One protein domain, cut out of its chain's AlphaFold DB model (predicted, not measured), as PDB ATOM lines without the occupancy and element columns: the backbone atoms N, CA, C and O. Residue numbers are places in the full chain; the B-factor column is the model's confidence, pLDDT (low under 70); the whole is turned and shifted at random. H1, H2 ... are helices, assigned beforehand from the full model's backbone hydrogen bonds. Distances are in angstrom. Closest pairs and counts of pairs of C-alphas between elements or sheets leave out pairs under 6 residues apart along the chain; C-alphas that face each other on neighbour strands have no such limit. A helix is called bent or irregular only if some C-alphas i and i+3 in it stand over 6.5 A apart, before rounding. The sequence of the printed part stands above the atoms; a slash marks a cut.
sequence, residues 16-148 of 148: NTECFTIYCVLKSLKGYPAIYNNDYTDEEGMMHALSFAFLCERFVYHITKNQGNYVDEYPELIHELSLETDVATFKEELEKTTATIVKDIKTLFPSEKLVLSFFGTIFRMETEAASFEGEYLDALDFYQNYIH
ATOM      1  N   ASN A  16       0.058 -36.174  30.855       59.69
ATOM      2  CA  ASN A  16       1.362 -36.862  30.790       59.69
ATOM      3  C   ASN A  16       1.569 -38.022  29.804       59.69
ATOM      4  O   ASN A  16       1.123 -38.169  28.668       59.69
ATOM      5  N   THR A  17       2.267 -38.971  30.370       59.56
ATOM      6  CA  THR A  17       2.223 -40.384  30.064       59.56
ATOM      7  C   THR A  17       1.072 -40.876  29.170       59.56
ATOM      8  O   THR A  17       1.363 -41.593  28.215       59.56
ATOM      9  N   GLU A  18      -0.195 -40.526  29.407       61.56
ATOM     10  CA  GLU A  18      -1.364 -41.016  28.671       61.56
ATOM     11  C   GLU A  18      -1.388 -40.554  27.207       61.56
ATOM     12  O   GLU A  18      -1.394 -41.399  26.301       61.56
ATOM     13  N   CYS A  19      -1.337 -39.245  26.928       65.62
ATOM     14  CA  CYS A  19      -1.353 -38.783  25.533       65.62
ATOM     15  C   CYS A  19      -0.074 -39.200  24.802       65.62
ATOM     16  O   CYS A  19      -0.129 -39.556  23.624       65.62
ATOM     17  N   PHE A  20       1.071 -39.235  25.494       67.69
ATOM     18  CA  PHE A  20       2.315 -39.714  24.893       67.69
ATOM     19  C   PHE A  20       2.262 -41.210  24.552       67.69
ATOM     20  O   PHE A  20       2.653 -41.616  23.454       67.69
ATOM     21  N   THR A  21       1.753 -42.045  25.461       65.38
ATOM     22  CA  THR A  21       1.595 -43.490  25.233       65.38
ATOM     23  C   THR A  21       0.721 -43.739  24.013       65.38
ATOM     24  O   THR A  21       0.991 -44.628  23.207       65.38
ATOM     25  N   ILE A  22      -0.301 -42.916  23.821       67.75
ATOM     26  CA  ILE A  22      -1.269 -43.111  22.750       67.75
ATOM     27  C   ILE A  22      -0.794 -42.517  21.434       67.75
ATOM     28  O   ILE A  22      -1.000 -43.143  20.392       67.75
ATOM     29  N   TYR A  23      -0.047 -41.415  21.472       73.06
ATOM     30  CA  TYR A  23       0.767 -41.006  20.337       73.06
ATOM     31  C   TYR A  23       1.676 -42.155  19.891       73.06
ATOM     32  O   TYR A  23       1.703 -42.491  18.711       73.06
ATOM     33  N   CYS A  24       2.352 -42.835  20.825       69.44
ATOM     34  CA  CYS A  24       3.183 -43.996  20.503       69.44
ATOM     35  C   CYS A  24       2.375 -45.152  19.886       69.44
ATOM     36  O   CYS A  24       2.846 -45.783  18.937       69.44
ATOM     37  N   VAL A  25       1.152 -45.407  20.364       68.50
ATOM     38  CA  VAL A  25       0.248 -46.406  19.769       68.50
ATOM     39  C   VAL A  25      -0.135 -46.009  18.342       68.50
ATOM     40  O   VAL A  25       0.085 -46.797  17.423       68.50
ATOM     41  N   LEU A  26      -0.644 -44.797  18.117       72.19
ATOM     42  CA  LEU A  26      -1.016 -44.326  16.778       72.19
ATOM     43  C   LEU A  26       0.180 -44.317  15.828       72.19
ATOM     44  O   LEU A  26       0.083 -44.804  14.702       72.19
ATOM     45  N   LYS A  27       1.333 -43.857  16.311       78.31
ATOM     46  CA  LYS A  27       2.604 -43.915  15.598       78.31
ATOM     47  C   LYS A  27       2.939 -45.341  15.167       78.31
ATOM     48  O   LYS A  27       3.321 -45.544  14.022       78.31
ATOM     49  N   SER A  28       2.779 -46.337  16.040       75.00
ATOM     50  CA  SER A  28       3.041 -47.741  15.684       75.00
ATOM     51  C   SER A  28       2.094 -48.279  14.601       75.00
ATOM     52  O   SER A  28       2.473 -49.172  13.847       75.00
ATOM     53  N   LEU A  29       0.888 -47.711  14.489       75.69
ATOM     54  CA  LEU A  29      -0.131 -48.111  13.517       75.69
ATOM     55  C   LEU A  29      -0.011 -47.381  12.170       75.69
ATOM     56  O   LEU A  29      -0.419 -47.930  11.147       75.69
ATOM     57  N   LYS A  30       0.507 -46.145  12.163       82.06
ATOM     58  CA  LYS A  30       0.521 -45.252  10.987       82.06
ATOM     59  C   LYS A  30       1.897 -44.751  10.567       82.06
ATOM     60  O   LYS A  30       2.018 -44.134   9.516       82.06
ATOM     61  N   GLY A  31       2.933 -45.062  11.338       77.50
ATOM     62  CA  GLY A  31       4.311 -44.705  11.020       77.50
ATOM     63  C   GLY A  31       4.616 -43.216  11.170       77.50
ATOM     64  O   GLY A  31       5.466 -42.721  10.439       77.50
ATOM     65  N   TYR A  32       3.941 -42.506  12.083       81.62
ATOM     66  CA  TYR A  32       4.245 -41.093  12.345       81.62
ATOM     67  C   TYR A  32       5.717 -40.884  12.745       81.62
ATOM     68  O   TYR A  32       6.356 -41.808  13.278       81.62
ATOM     69  N   PRO A  33       6.275 -39.683  12.520       79.44
ATOM     70  CA  PRO A  33       7.653 -39.422  12.889       79.44
ATOM     71  C   PRO A  33       7.851 -39.565  14.403       79.44
ATOM     72  O   PRO A  33       6.939 -39.425  15.228       79.44
ATOM     73  N   ALA A  34       9.055 -39.967  14.786       71.38
ATOM     74  CA  ALA A  34       9.369 -40.204  16.181       71.38
ATOM     75  C   ALA A  34       9.666 -38.885  16.887       71.38
ATOM     76  O   ALA A  34      10.454 -38.089  16.401       71.38
ATOM     77  N   ILE A  35       9.125 -38.719  18.088       69.12
ATOM     78  CA  ILE A  35       9.635 -37.712  19.010       69.12
ATOM     79  C   ILE A  35      10.792 -38.382  19.747       69.12
ATOM     80  O   ILE A  35      10.588 -39.372  20.459       69.12
ATOM     81  N   TYR A  36      12.013 -37.914  19.517       63.78
ATOM     82  CA  TYR A  36      13.184 -38.435  20.209       63.78
ATOM     83  C   TYR A  36      13.412 -37.647  21.498       63.78
ATOM     84  O   TYR A  36      13.311 -36.426  21.517       63.78
ATOM     85  N   ASN A  37      13.743 -38.348  22.583       53.28
ATOM     86  CA  ASN A  37      14.162 -37.724  23.839       53.28
ATOM     87  C   ASN A  37      15.687 -37.508  23.838       53.28
ATOM     88  O   ASN A  37      16.410 -38.063  24.666       53.28
ATOM     89  N   ASN A  38      16.190 -36.825  22.813       56.88
ATOM     90  CA  ASN A  38      17.600 -36.478  22.652       56.88
ATOM     91  C   ASN A  38      17.720 -35.021  22.172       56.88
ATOM     92  O   ASN A  38      16.715 -34.366  21.923       56.88
ATOM     93  N   ASP A  39      18.948 -34.517  22.030       53.00
ATOM     94  CA  ASP A  39      19.212 -33.122  21.632       53.00
ATOM     95  C   ASP A  39      18.778 -32.784  20.187       53.00
ATOM     96  O   ASP A  39      19.030 -31.678  19.708       53.00
ATOM     97  N   TYR A  40      18.168 -33.729  19.464       55.38
ATOM     98  CA  TYR A  40      17.684 -33.537  18.106       55.38
ATOM     99  C   TYR A  40      16.174 -33.290  18.111       55.38
ATOM    100  O   TYR A  40      15.376 -34.203  18.332       55.38
ATOM    101  N   THR A  41      15.779 -32.054  17.810       60.59
ATOM    102  CA  THR A  41      14.378 -31.722  17.545       60.59
ATOM    103  C   THR A  41      14.029 -32.160  16.123       60.59
ATOM    104  O   THR A  41      14.429 -31.524  15.154       60.59
ATOM    105  N   ASP A  42      13.287 -33.260  15.992       73.19
ATOM    106  CA  ASP A  42      12.583 -33.581  14.749       73.19
ATOM    107  C   ASP A  42      11.313 -32.719  14.684       73.19
ATOM    108  O   ASP A  42      10.315 -33.027  15.341       73.19
ATOM    109  N   GLU A  43      11.373 -31.609  13.944       75.06
ATOM    110  CA  GLU A  43      10.263 -30.656  13.799       75.06
ATOM    111  C   GLU A  43       8.990 -31.339  13.281       75.06
ATOM    112  O   GLU A  43       7.898 -31.066  13.777       75.06
ATOM    113  N   GLU A  44       9.115 -32.298  12.357       80.00
ATOM    114  CA  GLU A  44       7.967 -33.022  11.807       80.00
ATOM    115  C   GLU A  44       7.312 -33.915  12.871       80.00
ATOM    116  O   GLU A  44       6.085 -33.946  13.011       80.00
ATOM    117  N   GLY A  45       8.126 -34.622  13.661       77.69
ATOM    118  CA  GLY A  45       7.649 -35.436  14.782       77.69
ATOM    119  C   GLY A  45       7.009 -34.606  15.884       77.69
ATOM    120  O   GLY A  45       5.979 -34.997  16.432       77.69
ATOM    121  N   MET A  46       7.576 -33.437  16.163       77.06
ATOM    122  CA  MET A  46       7.024 -32.486  17.118       77.06
ATOM    123  C   MET A  46       5.665 -31.949  16.657       77.06
ATOM    124  O   MET A  46       4.729 -31.925  17.453       77.06
ATOM    125  N   MET A  47       5.507 -31.603  15.374       82.81
ATOM    126  CA  MET A  47       4.218 -31.153  14.839       82.81
ATOM    127  C   MET A  47       3.134 -32.227  14.954       82.81
ATOM    128  O   MET A  47       2.025 -31.932  15.395       82.81
ATOM    129  N   HIS A  48       3.450 -33.490  14.651       83.81
ATOM    130  CA  HIS A  48       2.501 -34.595  14.829       83.81
ATOM    131  C   HIS A  48       2.120 -34.808  16.297       83.81
ATOM    132  O   HIS A  48       0.952 -35.059  16.609       83.81
ATOM    133  N   ALA A  49       3.095 -34.697  17.198       78.31
ATOM    134  CA  ALA A  49       2.879 -34.803  18.634       78.31
ATOM    135  C   ALA A  49       1.941 -33.715  19.154       78.31
ATOM    136  O   ALA A  49       0.960 -34.019  19.832       78.31
ATOM    137  N   LEU A  50       2.232 -32.460  18.802       79.56
ATOM    138  CA  LEU A  50       1.453 -31.296  19.204       79.56
ATOM    139  C   LEU A  50       0.035 -31.392  18.648       79.56
ATOM    140  O   LEU A  50      -0.919 -31.304  19.411       79.56
ATOM    141  N   SER A  51      -0.131 -31.684  17.357       84.50
ATOM    142  CA  SER A  51      -1.462 -31.871  16.768       84.50
ATOM    143  C   SER A  51      -2.280 -32.952  17.480       84.50
ATOM    144  O   SER A  51      -3.481 -32.784  17.690       84.50
ATOM    145  N   PHE A  52      -1.649 -34.057  17.889       83.38
ATOM    146  CA  PHE A  52      -2.339 -35.090  18.658       83.38
ATOM    147  C   PHE A  52      -2.687 -34.635  20.084       83.38
ATOM    148  O   PHE A  52      -3.793 -34.902  20.557       83.38
ATOM    149  N   ALA A  53      -1.783 -33.918  20.754       78.06
ATOM    150  CA  ALA A  53      -2.017 -33.355  22.081       78.06
ATOM    151  C   ALA A  53      -3.193 -32.367  22.083       78.06
ATOM    152  O   ALA A  53      -4.062 -32.462  22.944       78.06
ATOM    153  N   PHE A  54      -3.294 -31.508  21.066       79.88
ATOM    154  CA  PHE A  54      -4.423 -30.589  20.885       79.88
ATOM    155  C   PHE A  54      -5.762 -31.322  20.720       79.88
ATOM    156  O   PHE A  54      -6.778 -30.895  21.263       79.88
ATOM    157  N   LEU A  55      -5.793 -32.450  20.001       83.38
ATOM    158  CA  LEU A  55      -7.007 -33.274  19.910       83.38
ATOM    159  C   LEU A  55      -7.395 -33.873  21.268       83.38
ATOM    160  O   LEU A  55      -8.579 -33.968  21.585       83.38
ATOM    161  N   CYS A  56      -6.404 -34.275  22.061       79.31
ATOM    162  CA  CYS A  56      -6.606 -34.815  23.400       79.31
ATOM    163  C   CYS A  56      -7.120 -33.740  24.370       79.31
ATOM    164  O   CYS A  56      -8.101 -33.985  25.065       79.31
ATOM    165  N   GLU A  57      -6.521 -32.547  24.367       76.62
ATOM    166  CA  GLU A  57      -6.958 -31.402  25.175       76.62
ATOM    167  C   GLU A  57      -8.397 -31.008  24.834       76.62
ATOM    168  O   GLU A  57      -9.232 -30.935  25.731       76.62
ATOM    169  N   ARG A  58      -8.741 -30.920  23.542       80.06
ATOM    170  CA  ARG A  58     -10.126 -30.688  23.106       80.06
ATOM    171  C   ARG A  58     -11.079 -31.750  23.636       80.06
ATOM    172  O   ARG A  58     -12.157 -31.419  24.115       80.06
ATOM    173  N   PHE A  59     -10.711 -33.026  23.593       80.38
ATOM    174  CA  PHE A  59     -11.568 -34.057  24.174       80.38
ATOM    175  C   PHE A  59     -11.789 -33.829  25.677       80.38
ATOM    176  O   PHE A  59     -12.937 -33.859  26.118       80.38
ATOM    177  N   VAL A  60     -10.725 -33.541  26.440       76.50
ATOM    178  CA  VAL A  60     -10.805 -33.229  27.881       76.50
ATOM    179  C   VAL A  60     -11.690 -32.016  28.133       76.50
ATOM    180  O   VAL A  60     -12.599 -32.074  28.957       76.50
ATOM    181  N   TYR A  61     -11.464 -30.922  27.411       77.75
ATOM    182  CA  TYR A  61     -12.236 -29.694  27.538       77.75
ATOM    183  C   TYR A  61     -13.738 -29.957  27.384       77.75
ATOM    184  O   TYR A  61     -14.531 -29.534  28.225       77.75
ATOM    185  N   HIS A  62     -14.128 -30.747  26.381       77.62
ATOM    186  CA  HIS A  62     -15.529 -31.097  26.172       77.62
ATOM    187  C   HIS A  62     -16.076 -31.974  27.304       77.62
ATOM    188  O   HIS A  62     -17.044 -31.587  27.954       77.62
ATOM    189  N   ILE A  63     -15.433 -33.106  27.620       76.06
ATOM    190  CA  ILE A  63     -15.932 -34.028  28.661       76.06
ATOM    191  C   ILE A  63     -15.918 -33.423  30.071       76.06
ATOM    192  O   ILE A  63     -16.581 -33.937  30.964       76.06
ATOM    193  N   THR A  64     -15.164 -32.347  30.292       71.56
ATOM    194  CA  THR A  64     -15.126 -31.615  31.565       71.56
ATOM    195  C   THR A  64     -16.103 -30.450  31.615       71.56
ATOM    196  O   THR A  64     -16.067 -29.665  32.561       71.56
ATOM    197  N   LYS A  65     -16.991 -30.320  30.620       70.31
ATOM    198  CA  LYS A  65     -17.930 -29.199  30.489       70.31
ATOM    199  C   LYS A  65     -17.202 -27.856  30.506       70.31
ATOM    200  O   LYS A  65     -17.590 -26.937  31.227       70.31
ATOM    201  N   ASN A  66     -16.157 -27.750  29.689       67.50
ATOM    202  CA  ASN A  66     -15.353 -26.545  29.500       67.50
ATOM    203  C   ASN A  66     -14.546 -26.131  30.746       67.50
ATOM    204  O   ASN A  66     -14.285 -24.945  30.941       67.50
ATOM    205  N   GLN A  67     -14.180 -27.081  31.617       60.38
ATOM    206  CA  GLN A  67     -13.366 -26.809  32.815       60.38
ATOM    207  C   GLN A  67     -11.853 -26.989  32.585       60.38
ATOM    208  O   GLN A  67     -11.076 -26.887  33.532       60.38
ATOM    209  N   GLY A  68     -11.425 -27.232  31.342       55.34
ATOM    210  CA  GLY A  68     -10.017 -27.280  30.933       55.34
ATOM    211  C   GLY A  68      -9.466 -25.927  30.465       55.34
ATOM    212  O   GLY A  68     -10.221 -25.028  30.091       55.34
ATOM    213  N   ASN A  69      -8.138 -25.793  30.464       54.22
ATOM    214  CA  ASN A  69      -7.454 -24.655  29.852       54.22
ATOM    215  C   ASN A  69      -7.424 -24.842  28.332       54.22
ATOM    216  O   ASN A  69      -6.570 -25.563  27.827       54.22
ATOM    217  N   TYR A  70      -8.324 -24.164  27.623       58.22
ATOM    218  CA  TYR A  70      -8.299 -24.113  26.165       58.22
ATOM    219  C   TYR A  70      -7.034 -23.381  25.693       58.22
ATOM    220  O   TYR A  70      -6.893 -22.174  25.907       58.22
ATOM    221  N   VAL A  71      -6.098 -24.104  25.074       57.91
ATOM    222  CA  VAL A  71      -4.843 -23.518  24.579       57.91
ATOM    223  C   VAL A  71      -5.099 -22.853  23.226       57.91
ATOM    224  O   VAL A  71      -4.945 -23.464  22.175       57.91
ATOM    225  N   ASP A  72      -5.475 -21.575  23.249       61.00
ATOM    226  CA  ASP A  72      -5.516 -20.715  22.051       61.00
ATOM    227  C   ASP A  72      -4.287 -19.786  21.958       61.00
ATOM    228  O   ASP A  72      -4.173 -18.931  21.075       61.00
ATOM    229  N   GLU A  73      -3.328 -19.971  22.862       68.81
ATOM    230  CA  GLU A  73      -2.140 -19.137  23.026       68.81
ATOM    231  C   GLU A  73      -0.990 -19.619  22.126       68.81
ATOM    232  O   GLU A  73       0.136 -19.834  22.566       68.81
ATOM    233  N   TYR A  74      -1.255 -19.756  20.818       74.19
ATOM    234  CA  TYR A  74      -0.234 -20.087  19.810       74.19
ATOM    235  C   TYR A  74       1.054 -19.246  19.920       74.19
ATOM    236  O   TYR A  74       2.133 -19.810  19.737       74.19
ATOM    237  N   PRO A  75       1.003 -17.931  20.227       75.50
ATOM    238  CA  PRO A  75       2.217 -17.147  20.442       75.50
ATOM    239  C   PRO A  75       3.057 -17.630  21.631       75.50
ATOM    240  O   PRO A  75       4.283 -17.639  21.539       75.50
ATOM    241  N   GLU A  76       2.417 -18.038  22.730       72.50
ATOM    242  CA  GLU A  76       3.104 -18.558  23.916       72.50
ATOM    243  C   GLU A  76       3.679 -19.943  23.632       72.50
ATOM    244  O   GLU A  76       4.848 -20.188  23.897       72.50
ATOM    245  N   LEU A  77       2.908 -20.791  22.956       72.56
ATOM    246  CA  LEU A  77       3.337 -22.104  22.487       72.56
ATOM    247  C   LEU A  77       4.593 -22.033  21.598       72.56
ATOM    248  O   LEU A  77       5.566 -22.750  21.823       72.56
ATOM    249  N   ILE A  78       4.605 -21.138  20.608       73.44
ATOM    250  CA  ILE A  78       5.764 -20.910  19.728       73.44
ATOM    251  C   ILE A  78       6.967 -20.401  20.522       73.44
ATOM    252  O   ILE A  78       8.097 -20.832  20.278       73.44
ATOM    253  N   HIS A  79       6.726 -19.506  21.484       73.81
ATOM    254  CA  HIS A  79       7.764 -18.989  22.367       73.81
ATOM    255  C   HIS A  79       8.374 -20.096  23.240       73.81
ATOM    256  O   HIS A  79       9.597 -20.213  23.304       73.81
ATOM    257  N   GLU A  80       7.546 -20.937  23.865       70.94
ATOM    258  CA  GLU A  80       7.985 -22.056  24.703       70.94
ATOM    259  C   GLU A  80       8.752 -23.114  23.908       70.94
ATOM    260  O   GLU A  80       9.784 -23.607  24.366       70.94
ATOM    261  N   LEU A  81       8.292 -23.415  22.691       71.06
ATOM    262  CA  LEU A  81       8.963 -24.331  21.771       71.06
ATOM    263  C   LEU A  81      10.234 -23.736  21.148       71.06
ATOM    264  O   LEU A  81      11.005 -24.469  20.529       71.06
ATOM    265  N   SER A  82      10.473 -22.431  21.327       72.75
ATOM    266  CA  SER A  82      11.587 -21.696  20.716       72.75
ATOM    267  C   SER A  82      11.645 -21.869  19.191       72.75
ATOM    268  O   SER A  82      12.727 -22.013  18.624       72.75
ATOM    269  N   LEU A  83      10.483 -21.878  18.529       72.62
ATOM    270  CA  LEU A  83      10.403 -22.063  17.080       72.62
ATOM    271  C   LEU A  83      10.708 -20.763  16.339       72.62
ATOM    272  O   LEU A  83      10.155 -19.708  16.650       72.62
ATOM    273  N   GLU A  84      11.532 -20.854  15.298       78.00
ATOM    274  CA  GLU A  84      11.822 -19.748  14.380       78.00
ATOM    275  C   GLU A  84      10.761 -19.645  13.264       78.00
ATOM    276  O   GLU A  84      11.084 -19.527  12.086       78.00
ATOM    277  N   THR A  85       9.481 -19.692  13.640       80.94
ATOM    278  CA  THR A  85       8.328 -19.646  12.727       80.94
ATOM    279  C   THR A  85       7.315 -18.610  13.214       80.94
ATOM    280  O   THR A  85       7.133 -18.410  14.416       80.94
ATOM    281  N   ASP A  86       6.638 -17.929  12.288       87.75
ATOM    282  CA  ASP A  86       5.556 -17.012  12.637       87.75
ATOM    283  C   ASP A  86       4.258 -17.755  13.011       87.75
ATOM    284  O   ASP A  86       3.995 -18.879  12.585       87.75
ATOM    285  N   VAL A  87       3.407 -17.086  13.792       86.25
ATOM    286  CA  VAL A  87       2.168 -17.666  14.336       86.25
ATOM    287  C   VAL A  87       1.219 -18.178  13.254       86.25
ATOM    288  O   VAL A  87       0.560 -19.197  13.460       86.25
ATOM    289  N   ALA A  88       1.123 -17.487  12.114       87.81
ATOM    290  CA  ALA A  88       0.184 -17.868  11.067       87.81
ATOM    291  C   ALA A  88       0.638 -19.159  10.378       87.81
ATOM    292  O   ALA A  88      -0.165 -20.081  10.235       87.81
ATOM    293  N   THR A  89       1.924 -19.245  10.037       87.94
ATOM    294  CA  THR A  89       2.520 -20.448   9.440       87.94
ATOM    295  C   THR A  89       2.427 -21.643  10.390       87.94
ATOM    296  O   THR A  89       1.945 -22.701   9.991       87.94
ATOM    297  N   PHE A  90       2.786 -21.470  11.667       85.19
ATOM    298  CA  PHE A  90       2.681 -22.544  12.663       85.19
ATOM    299  C   PHE A  90       1.252 -23.080  12.781       85.19
ATOM    300  O   PHE A  90       1.029 -24.290  12.803       85.19
ATOM    301  N   LYS A  91       0.270 -22.173  12.834       86.44
ATOM    302  CA  LYS A  91      -1.141 -22.541  12.925       86.44
ATOM    303  C   LYS A  91      -1.595 -23.337  11.700       86.44
ATOM    304  O   LYS A  91      -2.237 -24.370  11.867       86.44
ATOM    305  N   GLU A  92      -1.242 -22.894  10.494       89.56
ATOM    306  CA  GLU A  92      -1.586 -23.603   9.255       89.56
ATOM    307  C   GLU A  92      -0.990 -25.021   9.231       89.56
ATOM    308  O   GLU A  92      -1.684 -25.995   8.916       89.56
ATOM    309  N   GLU A  93       0.280 -25.167   9.611       88.62
ATOM    310  CA  GLU A  93       0.948 -26.469   9.661       88.62
ATOM    311  C   GLU A  93       0.345 -27.394  10.724       88.62
ATOM    312  O   GLU A  93       0.151 -28.590  10.471       88.62
ATOM    313  N   LEU A  94      -0.008 -26.847  11.889       86.12
ATOM    314  CA  LEU A  94      -0.659 -27.596  12.958       86.12
ATOM    315  C   LEU A  94      -2.050 -28.072  12.531       86.12
ATOM    316  O   LEU A  94      -2.398 -29.231  12.756       86.12
ATOM    317  N   GLU A  95      -2.843 -27.221  11.878       88.50
ATOM    318  CA  GLU A  95      -4.172 -27.573  11.366       88.50
ATOM    319  C   GLU A  95      -4.087 -28.661  10.288       88.50
ATOM    320  O   GLU A  95      -4.824 -29.652  10.332       88.50
ATOM    321  N   LYS A  96      -3.134 -28.538   9.358       91.75
ATOM    322  CA  LYS A  96      -2.886 -29.538   8.311       91.75
ATOM    323  C   LYS A  96      -2.473 -30.893   8.891       91.75
ATOM    324  O   LYS A  96      -2.955 -31.943   8.448       91.75
ATOM    325  N   THR A  97      -1.596 -30.879   9.890       90.31
ATOM    326  CA  THR A  97      -1.129 -32.093  10.571       90.31
ATOM    327  C   THR A  97      -2.261 -32.726  11.383       90.31
ATOM    328  O   THR A  97      -2.505 -33.931  11.282       90.31
ATOM    329  N   THR A  98      -3.065 -31.909  12.069       89.50
ATOM    330  CA  THR A  98      -4.273 -32.347  12.786       89.50
ATOM    331  C   THR A  98      -5.272 -33.021  11.847       89.50
ATOM    332  O   THR A  98      -5.738 -34.122  12.136       89.50
ATOM    333  N   ALA A  99      -5.560 -32.428  10.686       90.88
ATOM    334  CA  ALA A  99      -6.470 -33.011   9.699       90.88
ATOM    335  C   ALA A  99      -5.984 -34.381   9.188       90.88
ATOM    336  O   ALA A  99      -6.787 -35.295   8.968       90.88
ATOM    337  N   THR A 100      -4.667 -34.544   9.039       91.31
ATOM    338  CA  THR A 100      -4.050 -35.827   8.675       91.31
ATOM    339  C   THR A 100      -4.287 -36.870   9.765       91.31
ATOM    340  O   THR A 100      -4.787 -37.960   9.476       91.31
ATOM    341  N   ILE A 101      -4.044 -36.505  11.026       89.38
ATOM    342  CA  ILE A 101      -4.267 -37.382  12.179       89.38
ATOM    343  C   ILE A 101      -5.738 -37.789  12.301       89.38
ATOM    344  O   ILE A 101      -6.035 -38.970  12.478       89.38
ATOM    345  N   VAL A 102      -6.673 -36.848  12.142       90.88
ATOM    346  CA  VAL A 102      -8.120 -37.120  12.178       90.88
ATOM    347  C   VAL A 102      -8.524 -38.111  11.087       90.88
ATOM    348  O   VAL A 102      -9.241 -39.080  11.354       90.88
ATOM    349  N   LYS A 103      -8.033 -37.922   9.855       91.50
ATOM    350  CA  LYS A 103      -8.282 -38.854   8.746       91.50
ATOM    351  C   LYS A 103      -7.790 -40.265   9.076       91.50
ATOM    352  O   LYS A 103      -8.482 -41.250   8.791       91.50
ATOM    353  N   ASP A 104      -6.616 -40.378   9.682       89.81
ATOM    354  CA  ASP A 104      -6.042 -41.665  10.056       89.81
ATOM    355  C   ASP A 104      -6.775 -42.331  11.223       89.81
ATOM    356  O   ASP A 104      -7.041 -43.534  11.150       89.81
ATOM    357  N   ILE A 105      -7.196 -41.563  12.233       88.12
ATOM    358  CA  ILE A 105      -8.062 -42.033  13.323       88.12
ATOM    359  C   ILE A 105      -9.364 -42.602  12.752       88.12
ATOM    360  O   ILE A 105      -9.718 -43.731  13.075       88.12
ATOM    361  N   LYS A 106     -10.041 -41.892  11.840       88.06
ATOM    362  CA  LYS A 106     -11.283 -42.379  11.200       88.06
ATOM    363  C   LYS A 106     -11.066 -43.639  10.368       88.06
ATOM    364  O   LYS A 106     -11.965 -44.466  10.248       88.06
ATOM    365  N   THR A 107      -9.874 -43.800   9.797       89.50
ATOM    366  CA  THR A 107      -9.514 -45.007   9.045       89.50
ATOM    367  C   THR A 107      -9.301 -46.206   9.975       89.50
ATOM    368  O   THR A 107      -9.695 -47.319   9.633       89.50
ATOM    369  N   LEU A 108      -8.684 -45.997  11.143       86.12
ATOM    370  CA  LEU A 108      -8.440 -47.043  12.146       86.12
ATOM    371  C   LEU A 108      -9.701 -47.398  12.945       86.12
ATOM    372  O   LEU A 108      -9.922 -48.559  13.286       86.12
ATOM    373  N   PHE A 109     -10.534 -46.400  13.221       87.06
ATOM    374  CA  PHE A 109     -11.731 -46.488  14.045       87.06
ATOM    375  C   PHE A 109     -12.940 -46.020  13.221       87.06
ATOM    376  O   PHE A 109     -13.387 -44.882  13.354       87.06
ATOM    377  N   PRO A 110     -13.505 -46.888  12.361       85.12
ATOM    378  CA  PRO A 110     -14.488 -46.495  11.344       85.12
ATOM    379  C   PRO A 110     -15.870 -46.119  11.895       85.12
ATOM    380  O   PRO A 110     -16.772 -45.804  11.124       85.12
ATOM    381  N   SER A 111     -16.071 -46.182  13.213       88.44
ATOM    382  CA  SER A 111     -17.321 -45.759  13.844       88.44
ATOM    383  C   SER A 111     -17.059 -44.744  14.945       88.44
ATOM    384  O   SER A 111     -16.079 -44.863  15.682       88.44
ATOM    385  N   GLU A 112     -17.992 -43.805  15.097       86.50
ATOM    386  CA  GLU A 112     -18.030 -42.812  16.177       86.50
ATOM    387  C   GLU A 112     -17.764 -43.455  17.541       86.50
ATOM    388  O   GLU A 112     -16.859 -43.044  18.261       86.50
ATOM    389  N   LYS A 113     -18.468 -44.550  17.857       81.25
ATOM    390  CA  LYS A 113     -18.293 -45.279  19.117       81.25
ATOM    391  C   LYS A 113     -16.851 -45.741  19.338       81.25
ATOM    392  O   LYS A 113     -16.375 -45.689  20.469       81.25
ATOM    393  N   LEU A 114     -16.161 -46.215  18.297       82.06
ATOM    394  CA  LEU A 114     -14.769 -46.660  18.411       82.06
ATOM    395  C   LEU A 114     -13.813 -45.480  18.597       82.06
ATOM    396  O   LEU A 114     -12.902 -45.591  19.409       82.06
ATOM    397  N   VAL A 115     -14.049 -44.354  17.918       84.56
ATOM    398  CA  VAL A 115     -13.271 -43.123  18.130       84.56
ATOM    399  C   VAL A 115     -13.447 -42.619  19.560       84.56
ATOM    400  O   VAL A 115     -12.465 -42.394  20.261       84.56
ATOM    401  N   LEU A 116     -14.688 -42.504  20.031       81.06
ATOM    402  CA  LEU A 116     -14.978 -42.070  21.396       81.06
ATOM    403  C   LEU A 116     -14.442 -43.051  22.437       81.06
ATOM    404  O   LEU A 116     -13.999 -42.632  23.499       81.06
ATOM    405  N   SER A 117     -14.436 -44.354  22.140       78.38
ATOM    406  CA  SER A 117     -13.811 -45.352  23.017       78.38
ATOM    407  C   SER A 117     -12.293 -45.199  23.044       78.38
ATOM    408  O   SER A 117     -11.701 -45.344  24.107       78.38
ATOM    409  N   PHE A 118     -11.663 -44.891  21.909       80.06
ATOM    410  CA  PHE A 118     -10.233 -44.605  21.831       80.06
ATOM    411  C   PHE A 118      -9.877 -43.392  22.700       80.06
ATOM    412  O   PHE A 118      -9.076 -43.544  23.619       80.06
ATOM    413  N   PHE A 119     -10.552 -42.250  22.505       78.19
ATOM    414  CA  PHE A 119     -10.349 -41.042  23.316       78.19
ATOM    415  C   PHE A 119     -10.734 -41.242  24.794       78.19
ATOM    416  O   PHE A 119      -9.989 -40.878  25.695       78.19
ATOM    417  N   GLY A 120     -11.845 -41.920  25.080       71.81
ATOM    418  CA  GLY A 120     -12.259 -42.240  26.448       71.81
ATOM    419  C   GLY A 120     -11.321 -43.213  27.170       71.81
ATOM    420  O   GLY A 120     -11.265 -43.209  28.397       71.81
ATOM    421  N   THR A 121     -10.565 -44.033  26.434       69.94
ATOM    422  CA  THR A 121      -9.528 -44.900  27.016       69.94
ATOM    423  C   THR A 121      -8.289 -44.097  27.420       69.94
ATOM    424  O   THR A 121      -7.657 -44.471  28.403       69.94
ATOM    425  N   ILE A 122      -7.988 -42.981  26.738       65.81
ATOM    426  CA  ILE A 122      -6.874 -42.070  27.078       65.81
ATOM    427  C   ILE A 122      -7.009 -41.566  28.517       65.81
ATOM    428  O   ILE A 122      -6.060 -41.625  29.286       65.81
ATOM    429  N   PHE A 123      -8.214 -41.147  28.909       61.94
ATOM    430  CA  PHE A 123      -8.446 -40.440  30.176       61.94
ATOM    431  C   PHE A 123      -9.019 -41.321  31.296       61.94
ATOM    432  O   PHE A 123      -9.269 -40.846  32.399       61.94
ATOM    433  N   ARG A 124      -9.219 -42.623  31.040       54.97
ATOM    434  CA  ARG A 124      -9.613 -43.626  32.053       54.97
ATOM    435  C   ARG A 124      -8.420 -44.340  32.708       54.97
ATOM    436  O   ARG A 124      -8.635 -45.312  33.430       54.97
ATOM    437  N   MET A 125      -7.182 -43.908  32.449       46.16
ATOM    438  CA  MET A 125      -5.970 -44.573  32.949       46.16
ATOM    439  C   MET A 125      -5.627 -44.283  34.418       46.16
ATOM    440  O   MET A 125      -4.829 -45.018  34.996       46.16
ATOM    441  N   GLU A 126      -6.276 -43.319  35.072       38.66
ATOM    442  CA  GLU A 126      -6.121 -43.139  36.515       38.66
ATOM    443  C   GLU A 126      -7.109 -44.031  37.278       38.66
ATOM    444  O   GLU A 126      -8.279 -43.702  37.463       38.66
ATOM    445  N   THR A 127      -6.630 -45.174  37.776       37.41
ATOM    446  CA  THR A 127      -7.359 -45.978  38.775       37.41
ATOM    447  C   THR A 127      -7.523 -45.258  40.121       37.41
ATOM    448  O   THR A 127      -8.248 -45.757  40.980       37.41
ATOM    449  N   GLU A 128      -6.853 -44.113  40.316       39.09
ATOM    450  CA  GLU A 128      -6.790 -43.375  41.586       39.09
ATOM    451  C   GLU A 128      -7.304 -41.925  41.523       39.09
ATOM    452  O   GLU A 128      -7.531 -41.328  42.577       39.09
ATOM    453  N   ALA A 129      -7.546 -41.356  40.338       42.00
ATOM    454  CA  ALA A 129      -8.200 -40.055  40.238       42.00
ATOM    455  C   ALA A 129      -9.718 -40.198  40.302       42.00
ATOM    456  O   ALA A 129     -10.287 -41.235  39.953       42.00
ATOM    457  N   ALA A 130     -10.388 -39.138  40.761       42.72
ATOM    458  CA  ALA A 130     -11.837 -39.063  40.677       42.72
ATOM    459  C   ALA A 130     -12.248 -39.346  39.226       42.72
ATOM    460  O   ALA A 130     -11.747 -38.709  38.302       42.72
ATOM    461  N   SER A 131     -13.121 -40.335  39.028       45.28
ATOM    462  CA  SER A 131     -13.625 -40.681  37.703       45.28
ATOM    463  C   SER A 131     -14.127 -39.418  37.016       45.28
ATOM    464  O   SER A 131     -15.019 -38.764  37.555       45.28
ATOM    465  N   PHE A 132     -13.573 -39.087  35.848       50.88
ATOM    466  CA  PHE A 132     -14.072 -37.982  35.036       50.88
ATOM    467  C   PHE A 132     -15.567 -38.191  34.766       50.88
ATOM    468  O   PHE A 132     -15.955 -39.115  34.048       50.88
ATOM    469  N   GLU A 133     -16.408 -37.347  35.369       52.22
ATOM    470  CA  GLU A 133     -17.859 -37.316  35.160       52.22
ATOM    471  C   GLU A 133     -18.185 -36.556  33.863       52.22
ATOM    472  O   GLU A 133     -18.856 -35.528  33.875       52.22
ATOM    473  N   GLY A 134     -17.675 -37.048  32.733       58.00
ATOM    474  CA  GLY A 134     -18.087 -36.582  31.411       58.00
ATOM    475  C   GLY A 134     -19.281 -37.378  30.901       58.00
ATOM    476  O   GLY A 134     -19.275 -38.614  30.947       58.00
ATOM    477  N   GLU A 135     -20.316 -36.699  30.408       65.94
ATOM    478  CA  GLU A 135     -21.463 -37.373  29.802       65.94
ATOM    479  C   GLU A 135     -21.142 -37.770  28.353       65.94
ATOM    480  O   GLU A 135     -20.352 -37.129  27.659       65.94
ATOM    481  N   TYR A 136     -21.787 -38.824  27.842       69.56
ATOM    482  CA  TYR A 136     -21.644 -39.225  26.432       69.56
ATOM    483  C   TYR A 136     -21.961 -38.073  25.463       69.56
ATOM    484  O   TYR A 136     -21.369 -37.989  24.393       69.56
ATOM    485  N   LEU A 137     -22.875 -37.179  25.854       74.00
ATOM    486  CA  LEU A 137     -23.249 -35.990  25.088       74.00
ATOM    487  C   LEU A 137     -22.083 -35.006  24.925       74.00
ATOM    488  O   LEU A 137     -21.923 -34.441  23.848       74.00
ATOM    489  N   ASP A 138     -21.242 -34.862  25.945       77.50
ATOM    490  CA  ASP A 138     -20.074 -33.985  25.896       77.50
ATOM    491  C   ASP A 138     -18.999 -34.569  24.961       77.50
ATOM    492  O   ASP A 138     -18.432 -33.884  24.109       77.50
ATOM    493  N   ALA A 139     -18.781 -35.886  25.034       77.12
ATOM    494  CA  ALA A 139     -17.885 -36.597  24.123       77.12
ATOM    495  C   ALA A 139     -18.381 -36.563  22.660       77.12
ATOM    496  O   ALA A 139     -17.579 -36.485  21.726       77.12
ATOM    497  N   LEU A 140     -19.701 -36.604  22.449       78.25
ATOM    498  CA  LEU A 140     -20.318 -36.451  21.130       78.25
ATOM    499  C   LEU A 140     -20.070 -35.068  20.528       78.25
ATOM    500  O   LEU A 140     -19.785 -34.978  19.334       78.25
ATOM    501  N   ASP A 141     -20.162 -34.012  21.334       82.19
ATOM    502  CA  ASP A 141     -19.906 -32.644  20.886       82.19
ATOM    503  C   ASP A 141     -18.459 -32.486  20.389       82.19
ATOM    504  O   ASP A 141     -18.225 -31.951  19.303       82.19
ATOM    505  N   PHE A 142     -17.482 -33.079  21.085       86.25
ATOM    506  CA  PHE A 142     -16.109 -33.171  20.576       86.25
ATOM    507  C   PHE A 142     -16.045 -33.851  19.196       86.25
ATOM    508  O   PHE A 142     -15.419 -33.334  18.267       86.25
ATOM    509  N   TYR A 143     -16.692 -35.011  19.043       84.62
ATOM    510  CA  TYR A 143     -16.642 -35.756  17.785       84.62
ATOM    511  C   TYR A 143     -17.228 -34.947  16.625       84.62
ATOM    512  O   TYR A 143     -16.628 -34.896  15.553       84.62
ATOM    513  N   GLN A 144     -18.362 -34.281  16.842       86.56
ATOM    514  CA  GLN A 144     -19.039 -33.493  15.812       86.56
ATOM    515  C   GLN A 144     -18.228 -32.277  15.360       86.56
ATOM    516  O   GLN A 144     -18.250 -31.953  14.175       86.56
ATOM    517  N   ASN A 145     -17.501 -31.628  16.272       85.62
ATOM    518  CA  ASN A 145     -16.785 -30.390  15.965       85.62
ATOM    519  C   ASN A 145     -15.334 -30.605  15.505       85.62
ATOM    520  O   ASN A 145     -14.796 -29.757  14.796       85.62
ATOM    521  N   TYR A 146     -14.693 -31.719  15.886       84.62
ATOM    522  CA  TYR A 146     -13.247 -31.905  15.673       84.62
ATOM    523  C   TYR A 146     -12.850 -33.191  14.954       84.62
ATOM    524  O   TYR A 146     -11.705 -33.307  14.519       84.62
ATOM    525  N   ILE A 147     -13.770 -34.149  14.810       87.00
ATOM    526  CA  ILE A 147     -13.506 -35.421  14.124       87.00
ATOM    527  C   ILE A 147     -14.383 -35.605  12.871       87.00
ATOM    528  O   ILE A 147     -13.921 -36.202  11.888       87.00
ATOM    529  N   HIS A 148     -15.649 -35.172  12.906       79.06
ATOM    530  CA  HIS A 148     -16.658 -35.467  11.879       79.06
ATOM    531  C   HIS A 148     -16.313 -34.923  10.489       79.06
ATOM    532  O   HIS A 148     -15.844 -33.776  10.366       79.06
TER     533      HIS A 148
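AT A GLANCE: This is residues 16 to 148 of the 148 residues of an uncharacterized protein of Kordia sp. SMS9 (UniProt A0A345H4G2). Two long helices, H2 and H4, cross near their middles as an X, with H2 running through the core; H1 packs crosswise on another side of H2, with residues 19 to 23. H6 packs on the last part of H2 and H5 crosses H6 there, while H3 packs on the first residues of H4. The printed part has 133 residues with six named helices, H1 to H6 in order along the chain, and no named strand; the class is all helix. It is compact, with a radius of gyration of the C-alphas of 15.0 A and spans of 41 by 31 by 30 A.

IN THESE COORDINATES: Find C-alpha 16 at (1.362, -36.862, 30.790); from there H1, residues 16 to 30, runs 21.5 A. H1 is neither bent nor irregular, but only just: C-alphas 16 and 19 are 6.2 A apart. Next look at C-alpha 43, at (10.263, -30.656, 13.799), where H2, residues 43 to 63, begins its 30.3 A. H3 is residues 74 to 81, 10.3 A, and H4, residues 87 to 108, is the longest helix at 31.3 A. H5, residues 112 to 122, measures 15.6 A, and H6, residues 136 to 146, measures 15.5 A and ends at C-alpha 146, (-13.247, -31.905, 15.673).

HOW THE PARTS SIT: Begin at H2, the hub, which touches H1, H4 and H6. Its residues 47 to 55 touch residues 93 to 101 of H4, with the closest C-alphas, of Ser 51 and Thr 98, 4.9 A apart; their lines are only just about perpendicular, at 72 degrees. H1 touches H2 at a steep tilt of 60 degrees, opposite ways, closest at the C-alphas of Cys 19 and Ala 53, 6.5 A. Residues 55 to 63 of H2 touch H6, closest at the C-alphas of Ile 63 and Asp 138, 5.0 A; the tilt of 37 degrees is only just steep. H5 touches H6, about perpendicular at 78 degrees, with the closest C-alphas, of Leu 116 and Ala 139, 6.8 A apart. H5 and H1 only just touch, with 3 pairs of C-alphas within 8 A, the closest being Glu 18 and Ile 122 at 5.8 A. H3 touches residues 87 to 91 of H4, about perpendicular at 86 degrees, closest at the C-alphas of Pro 75 and Val 87, 6.1 A. H2 and H3 are apart. In all six helices every O i to N i+4 pair is within hydrogen-bond range.

THE WHOLE: The C-alphas farthest apart, of Asp 39 and Leu 137, are 42.7 A apart. The printed part has no cut. The links H1 to H2 and H5 to H6 are long. The mean pLDDT of the printed part is 74.2; look for values under 70 at residues 16 to 22, 24 to 25, 35 to 41, 66 to 73 and 121 to 136.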